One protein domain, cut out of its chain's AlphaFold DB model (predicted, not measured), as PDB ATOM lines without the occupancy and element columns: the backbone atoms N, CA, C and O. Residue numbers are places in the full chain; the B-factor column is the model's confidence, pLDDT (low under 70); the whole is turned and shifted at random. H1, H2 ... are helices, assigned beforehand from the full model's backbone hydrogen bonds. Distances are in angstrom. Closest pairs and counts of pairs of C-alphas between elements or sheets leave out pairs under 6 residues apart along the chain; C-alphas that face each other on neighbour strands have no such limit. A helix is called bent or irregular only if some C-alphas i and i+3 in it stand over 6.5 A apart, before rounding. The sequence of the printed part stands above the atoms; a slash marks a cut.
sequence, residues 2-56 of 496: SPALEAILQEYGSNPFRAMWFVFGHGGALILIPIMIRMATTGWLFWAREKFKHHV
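What this domain is: This is residues 2 to 56 of the 496 residues of an uncharacterized protein of uncultured bacterium (UniProt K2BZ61). A long straight helical arm, H2b, sticks out with residues 34 to 55 and makes most of the length; at its first end it meets the short arm H2a in an L. Beyond that corner the small helix H1 makes an open V with H2a, and the three helical pieces form a zigzag with few contacts. The printed part has 55 residues with two named helices, H1 then H2, and no named strand; the class is all helix. It is extended, with a radius of gyration of the C-alphas of 18.8 A and spans of 63 by 20 by 12 A.

Where its parts are: H2, residues 16 to 55, was assigned as one helix by its hydrogen bonds, but it is bent: C-alphas 26 and 29 are 7.5 A apart. Its arm H2b, residues 29 to 55, is 38.3 A long and ends at C-alpha 55 at (16.964, 38.983, -44.543). Its arm H2a, residues 16 to 26, is 15.4 A long and begins at C-alpha 16 at (31.107, -2.470, -40.679). H1, residues 3 to 12, is 14.3 A long and begins at C-alpha 3 at (24.745, -21.046, -34.248).

How they stand to each other: H2b and H2a are about perpendicular, at 75 degrees. They are close but not clearly touching; their closest C-alphas, those of Val 23 and Ala 29, are 7.7 A apart. H1 and H2a are also close but not clearly touching, with the C-alphas of Tyr 12 and Ala 19 closest at 4.8 A. They run opposite ways at a steep tilt of 51 degrees. H1 and H2b are apart. In H1 and H2a every O i to N i+4 pair is within hydrogen-bond range; in H2b 21 of 23 are.

The domain as a whole: The two C-alphas farthest apart, those of Pro 3 and Val 56, are 63.2 A apart. The printed part has no cut, and the link from H1 to H2 is tight. The mean pLDDT of the printed part is 81.2; residue 2, residues 4 to 5, 7 to 8 and 11 to 13 are under 70.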
ATOM      1  N   SER A   2      22.923 -18.902 -30.284       69.88
ATOM      2  CA  SER A   2      22.469 -19.777 -31.374       69.88
ATOM      3  C   SER A   2      23.541 -19.809 -32.478       69.88
ATOM      4  O   SER A   2      24.182 -18.782 -32.713       69.88
ATOM      5  N   PRO A   3      23.742 -20.939 -33.179       70.94
ATOM      6  CA  PRO A   3      24.745 -21.046 -34.248       70.94
ATOM      7  C   PRO A   3      24.510 -20.037 -35.388       70.94
ATOM      8  O   PRO A   3      25.454 -19.592 -36.035       70.94
ATOM      9  N   ALA A   4      23.263 -19.594 -35.581       68.62
ATOM     10  CA  ALA A   4      22.918 -18.519 -36.510       68.62
ATOM     11  C   ALA A   4      23.495 -17.152 -36.093       68.62
ATOM     12  O   ALA A   4      23.918 -16.377 -36.945       68.62
ATOM     13  N   LEU A   5      23.544 -16.854 -34.791       67.44
ATOM     14  CA  LEU A   5      24.077 -15.588 -34.283       67.44
ATOM     15  C   LEU A   5      25.609 -15.540 -34.389       67.44
ATOM     16  O   LEU A   5      26.161 -14.492 -34.713       67.44
ATOM     17  N   GLU A   6      26.293 -16.665 -34.155       70.75
ATOM     18  CA  GLU A   6      27.747 -16.766 -34.352       70.75
ATOM     19  C   GLU A   6      28.133 -16.593 -35.825       70.75
ATOM     20  O   GLU A   6      29.044 -15.821 -36.110       70.75
ATOM     21  N   ALA A   7      27.392 -17.202 -36.759       68.56
ATOM     22  CA  ALA A   7      27.622 -17.038 -38.197       68.56
ATOM     23  C   ALA A   7      27.436 -15.581 -38.665       68.56
ATOM     24  O   ALA A   7      28.289 -15.043 -39.369       68.56
ATOM     25  N   ILE A   8      26.372 -14.907 -38.207       68.12
ATOM     26  CA  ILE A   8      26.121 -13.488 -38.510       68.12
ATOM     27  C   ILE A   8      27.246 -12.607 -37.939       68.12
ATOM     28  O   ILE A   8      27.758 -11.723 -38.623       68.12
ATOM     29  N   LEU A   9      27.690 -12.844 -36.705       70.06
ATOM     30  CA  LEU A   9      28.761 -12.043 -36.101       70.06
ATOM     31  C   LEU A   9      30.124 -12.268 -36.772       70.06
ATOM     32  O   LEU A   9      30.898 -11.320 -36.892       70.06
ATOM     33  N   GLN A  10      30.412 -13.481 -37.252       71.69
ATOM     34  CA  GLN A  10      31.649 -13.786 -37.976       71.69
ATOM     35  C   GLN A  10      31.657 -13.194 -39.396       71.69
ATOM     36  O   GLN A  10      32.676 -12.660 -39.835       71.69
ATOM     37  N   GLU A  11      30.523 -13.242 -40.102       67.69
ATOM     38  CA  GLU A  11      30.387 -12.734 -41.473       67.69
ATOM     39  C   GLU A  11      30.357 -11.198 -41.517       67.69
ATOM     40  O   GLU A  11      31.063 -10.570 -42.313       67.69
ATOM     41  N   TYR A  12      29.599 -10.574 -40.613       68.06
ATOM     42  CA  TYR A  12      29.392  -9.125 -40.589       68.06
ATOM     43  C   TYR A  12      30.359  -8.372 -39.663       68.06
ATOM     44  O   TYR A  12      30.538  -7.166 -39.827       68.06
ATOM     45  N   GLY A  13      31.051  -9.052 -38.744       67.50
ATOM     46  CA  GLY A  13      32.059  -8.437 -37.867       67.50
ATOM     47  C   GLY A  13      33.329  -7.974 -38.592       67.50
ATOM     48  O   GLY A  13      34.049  -7.119 -38.084       67.50
ATOM     49  N   SER A  14      33.592  -8.498 -39.795       76.94
ATOM     50  CA  SER A  14      34.776  -8.161 -40.598       76.94
ATOM     51  C   SER A  14      34.640  -6.856 -41.397       76.94
ATOM     52  O   SER A  14      35.650  -6.244 -41.744       76.94
ATOM     53  N   ASN A  15      33.409  -6.412 -41.691       79.50
ATOM     54  CA  ASN A  15      33.161  -5.210 -42.485       79.50
ATOM     55  C   ASN A  15      31.946  -4.416 -41.955       79.50
ATOM     56  O   ASN A  15      30.799  -4.828 -42.174       79.50
ATOM     57  N   PRO A  16      32.167  -3.244 -41.327       78.62
ATOM     58  CA  PRO A  16      31.107  -2.470 -40.679       78.62
ATOM     59  C   PRO A  16      30.008  -2.010 -41.649       78.62
ATOM     60  O   PRO A  16      28.852  -1.875 -41.250       78.62
ATOM     61  N   PHE A  17      30.320  -1.833 -42.938       79.50
ATOM     62  CA  PHE A  17      29.331  -1.432 -43.942       79.50
ATOM     63  C   PHE A  17      28.350  -2.556 -44.294       79.50
ATOM     64  O   PHE A  17      27.166  -2.292 -44.500       79.50
ATOM     65  N   ARG A  18      28.810  -3.815 -44.324       78.50
ATOM     66  CA  ARG A  18      27.923  -4.965 -44.559       78.50
ATOM     67  C   ARG A  18      27.019  -5.215 -43.357       78.50
ATOM     68  O   ARG A  18      25.836  -5.467 -43.549       78.50
ATOM     69  N   ALA A  19      27.555  -5.080 -42.141       76.25
ATOM     70  CA  ALA A  19      26.764  -5.154 -40.912       76.25
ATOM     71  C   ALA A  19      25.657  -4.091 -40.895       76.25
ATOM     72  O   ALA A  19      24.502  -4.397 -40.609       76.25
ATOM     73  N   MET A  20      25.991  -2.855 -41.279       76.75
ATOM     74  CA  MET A  20      25.024  -1.767 -41.399       76.75
ATOM     75  C   MET A  20      23.935  -2.076 -42.436       76.75
ATOM     76  O   MET A  20      22.760  -1.889 -42.140       76.75
ATOM     77  N   TRP A  21      24.293  -2.589 -43.620       80.19
ATOM     78  CA  TRP A  21      23.320  -2.955 -44.657       80.19
ATOM     79  C   TRP A  21      22.417  -4.123 -44.242       80.19
ATOM     80  O   TRP A  21      21.220  -4.103 -44.512       80.19
ATOM     81  N   PHE A  22      22.964  -5.117 -43.535       80.06
ATOM     82  CA  PHE A  22      22.196  -6.232 -42.982       80.06
ATOM     83  C   PHE A  22      21.170  -5.752 -41.951       80.06
ATOM     84  O   PHE A  22      19.991  -6.080 -42.075       80.06
ATOM     85  N   VAL A  23      21.589  -4.915 -40.993       78.81
ATOM     86  CA  VAL A  23      20.691  -4.303 -39.999       78.81
ATOM     87  C   VAL A  23      19.645  -3.422 -40.680       78.81
ATOM     88  O   VAL A  23      18.469  -3.498 -40.337       78.81
ATOM     89  N   PHE A  24      20.039  -2.626 -41.677       81.06
ATOM     90  CA  PHE A  24      19.123  -1.779 -42.440       81.06
ATOM     91  C   PHE A  24      18.064  -2.613 -43.181       81.06
ATOM     92  O   PHE A  24      16.874  -2.331 -43.055       81.06
ATOM     93  N   GLY A  25      18.472  -3.682 -43.874       79.88
ATOM     94  CA  GLY A  25      17.580  -4.572 -44.626       79.88
ATOM     95  C   GLY A  25      16.668  -5.459 -43.767       79.88
ATOM     96  O   GLY A  25      15.590  -5.821 -44.221       79.88
ATOM     97  N   HIS A  26      17.050  -5.767 -42.521       82.69
ATOM     98  CA  HIS A  26      16.298  -6.653 -41.614       82.69
ATOM     99  C   HIS A  26      15.529  -5.890 -40.518       82.69
ATOM    100  O   HIS A  26      15.427  -6.344 -39.382       82.69
ATOM    101  N   GLY A  27      14.975  -4.720 -40.858       77.50
ATOM    102  CA  GLY A  27      14.072  -3.953 -39.987       77.50
ATOM    103  C   GLY A  27      14.669  -2.680 -39.384       77.50
ATOM    104  O   GLY A  27      13.919  -1.803 -38.961       77.50
ATOM    105  N   GLY A  28      15.992  -2.494 -39.430       80.56
ATOM    106  CA  GLY A  28      16.640  -1.249 -39.004       80.56
ATOM    107  C   GLY A  28      16.224  -0.038 -39.844       80.56
ATOM    108  O   GLY A  28      16.137   1.068 -39.315       80.56
ATOM    109  N   ALA A  29      15.881  -0.236 -41.123       82.56
ATOM    110  CA  ALA A  29      15.344   0.821 -41.978       82.56
ATOM    111  C   ALA A  29      14.020   1.405 -41.454       82.56
ATOM    112  O   ALA A  29      13.834   2.614 -41.534       82.56
ATOM    113  N   LEU A  30      13.132   0.594 -40.863       84.38
ATOM    114  CA  LEU A  30      11.848   1.077 -40.330       84.38
ATOM    115  C   LEU A  30      12.023   2.049 -39.156       84.38
ATOM    116  O   LEU A  30      11.183   2.918 -38.962       84.38
ATOM    117  N   ILE A  31      13.121   1.938 -38.406       84.50
ATOM    118  CA  ILE A  31      13.448   2.843 -37.295       84.50
ATOM    119  C   ILE A  31      14.288   4.027 -37.792       84.50
ATOM    120  O   ILE A  31      14.042   5.175 -37.424       84.50
ATOM    121  N   LEU A  32      15.277   3.769 -38.651       84.62
ATOM    122  CA  LEU A  32      16.203   4.796 -39.126       84.62
ATOM    123  C   LEU A  32      15.552   5.774 -40.107       84.62
ATOM    124  O   LEU A  32      15.855   6.962 -40.046       84.62
ATOM    125  N   ILE A  33      14.653   5.321 -40.987       88.50
ATOM    126  CA  ILE A  33      14.008   6.190 -41.983       88.50
ATOM    127  C   ILE A  33      13.172   7.296 -41.311       88.50
ATOM    128  O   ILE A  33      13.412   8.459 -41.632       88.50
ATOM    129  N   PRO A  34      12.268   7.023 -40.346       90.38
ATOM    130  CA  PRO A  34      11.533   8.080 -39.644       90.38
ATOM    131  C   PRO A  34      12.439   9.064 -38.901       90.38
ATOM    132  O   PRO A  34      12.190  10.269 -38.929       90.38
ATOM    133  N   ILE A  35      13.519   8.578 -38.274       89.62
ATOM    134  CA  ILE A  35      14.504   9.433 -37.593       89.62
ATOM    135  C   ILE A  35      15.200  10.348 -38.605       89.62
ATOM    136  O   ILE A  35      15.290  11.553 -38.378       89.62
ATOM    137  N   MET A  36      15.648   9.800 -39.735       89.31
ATOM    138  CA  MET A  36      16.298  10.566 -40.799       89.31
ATOM    139  C   MET A  36      15.348  11.585 -41.427       89.31
ATOM    140  O   MET A  36      15.755  12.722 -41.646       89.31
ATOM    141  N   ILE A  37      14.080  11.225 -41.656       91.75
ATOM    142  CA  ILE A  37      13.052  12.158 -42.135       91.75
ATOM    143  C   ILE A  37      12.850  13.276 -41.113       91.75
ATOM    144  O   ILE A  37      12.874  14.440 -41.493       91.75
ATOM    145  N   ARG A  38      12.714  12.958 -39.819       91.19
ATOM    146  CA  ARG A  38      12.574  13.967 -38.759       91.19
ATOM    147  C   ARG A  38      13.790  14.892 -38.690       91.19
ATOM    148  O   ARG A  38      13.614  16.095 -38.573       91.19
ATOM    149  N   MET A  39      15.009  14.361 -38.775       91.69
ATOM    150  CA  MET A  39      16.235  15.171 -38.786       91.69
ATOM    151  C   MET A  39      16.340  16.047 -40.037       91.69
ATOM    152  O   MET A  39      16.761  17.198 -39.947       91.69
ATOM    153  N   ALA A  40      15.958  15.517 -41.200       92.25
ATOM    154  CA  ALA A  40      15.963  16.265 -42.449       92.25
ATOM    155  C   ALA A  40      14.911  17.379 -42.436       92.25
ATOM    156  O   ALA A  40      15.216  18.492 -42.846       92.25
ATOM    157  N   THR A  41      13.701  17.121 -41.929       88.31
ATOM    158  CA  THR A  41      12.637  18.132 -41.858       88.31
ATOM    159  C   THR A  41      12.933  19.208 -40.818       88.31
ATOM    160  O   THR A  41      12.759  20.385 -41.121       88.31
ATOM    161  N   THR A  42      13.442  18.858 -39.632       87.25
ATOM    162  CA  THR A  42      13.852  19.863 -38.635       87.25
ATOM    163  C   THR A  42      15.066  20.657 -39.102       87.25
ATOM    164  O   THR A  42      15.081  21.877 -38.959       87.25
ATOM    165  N   GLY A  43      16.055  19.995 -39.710       88.81
ATOM    166  CA  GLY A  43      17.224  20.651 -40.293       88.81
ATOM    167  C   GLY A  43      16.855  21.588 -41.443       88.81
ATOM    168  O   GLY A  43      17.365  22.704 -41.508       88.81
ATOM    169  N   TRP A  44      15.930  21.165 -42.310       91.06
ATOM    170  CA  TRP A  44      15.386  21.992 -43.384       91.06
ATOM    171  C   TRP A  44      14.673  23.229 -42.836       91.06
ATOM    172  O   TRP A  44      14.986  24.344 -43.248       91.06
ATOM    173  N   LEU A  45      13.757  23.045 -41.880       88.00
ATOM    174  CA  LEU A  45      12.999  24.147 -41.291       88.00
ATOM    175  C   LEU A  45      13.922  25.140 -40.573       88.00
ATOM    176  O   LEU A  45      13.780  26.344 -40.757       88.00
ATOM    177  N   PHE A  46      14.904  24.643 -39.815       87.00
ATOM    178  CA  PHE A  46      15.918  25.475 -39.166       87.00
ATOM    179  C   PHE A  46      16.717  26.294 -40.188       87.00
ATOM    180  O   PHE A  46      16.890  27.499 -40.023       87.00
ATOM    181  N   TRP A  47      17.171  25.666 -41.276       89.44
ATOM    182  CA  TRP A  47      17.896  26.364 -42.336       89.44
ATOM    183  C   TRP A  47      17.035  27.427 -43.033       89.44
ATOM    184  O   TRP A  47      17.503  28.546 -43.254       89.44
ATOM    185  N   ALA A  48      15.778  27.101 -43.350       87.88
ATOM    186  CA  ALA A  48      14.844  28.027 -43.981       87.88
ATOM    187  C   ALA A  48      14.574  29.247 -43.081       87.88
ATOM    188  O   ALA A  48      14.657  30.383 -43.551       87.88
ATOM    189  N   ARG A  49      14.352  29.024 -41.779       87.50
ATOM    190  CA  ARG A  49      14.169  30.089 -40.780       87.50
ATOM    191  C   ARG A  49      15.405  30.950 -40.593       87.50
ATOM    192  O   ARG A  49      15.298  32.170 -40.576       87.50
ATOM    193  N   GLU A  50      16.591  30.352 -40.494       85.50
ATOM    194  CA  GLU A  50      17.833  31.120 -40.349       85.50
ATOM    195  C   GLU A  50      18.060  32.017 -41.574       85.50
ATOM    196  O   GLU A  50      18.444  33.183 -41.447       85.50
ATOM    197  N   LYS A  51      17.746  31.508 -42.774       87.06
ATOM    198  CA  LYS A  51      17.767  32.313 -43.996       87.06
ATOM    199  C   LYS A  51      16.787  33.482 -43.895       87.06
ATOM    200  O   LYS A  51      17.193  34.602 -44.193       87.06
ATOM    201  N   PHE A  52      15.549  33.255 -43.456       85.25
ATOM    202  CA  PHE A  52      14.554  34.313 -43.259       85.25
ATOM    203  C   PHE A  52      15.038  35.378 -42.258       85.25
ATOM    204  O   PHE A  52      15.127  36.555 -42.610       85.25
ATOM    205  N   LYS A  53      15.486  34.965 -41.064       84.25
ATOM    206  CA  LYS A  53      15.996  35.845 -39.993       84.25
ATOM    207  C   LYS A  53      17.105  36.791 -40.464       84.25
ATOM    208  O   LYS A  53      17.148  37.946 -40.045       84.25
ATOM    209  N   HIS A  54      17.997  36.328 -41.342       82.75
ATOM    210  CA  HIS A  54      19.079  37.154 -41.885       82.75
ATOM    211  C   HIS A  54      18.621  38.221 -42.889       82.75
ATOM    212  O   HIS A  54      19.325  39.218 -43.054       82.75
ATOM    213  N   HIS A  55      17.482  38.028 -43.558       84.31
ATOM    214  CA  HIS A  55      16.964  38.983 -44.543       84.31
ATOM    215  C   HIS A  55      16.131  40.096 -43.912       84.31
ATOM    216  O   HIS A  55      15.928  41.119 -44.558       84.31
ATOM    217  N   VAL A  56      15.671  39.929 -42.670       86.38
ATOM    218  CA  VAL A  56      14.856  40.930 -41.980       86.38
ATOM    219  C   VAL A  56      15.759  42.025 -41.390       86.38
ATOM    220  O   VAL A  56      16.487  41.769 -40.421       86.38
TER     221      VAL A  56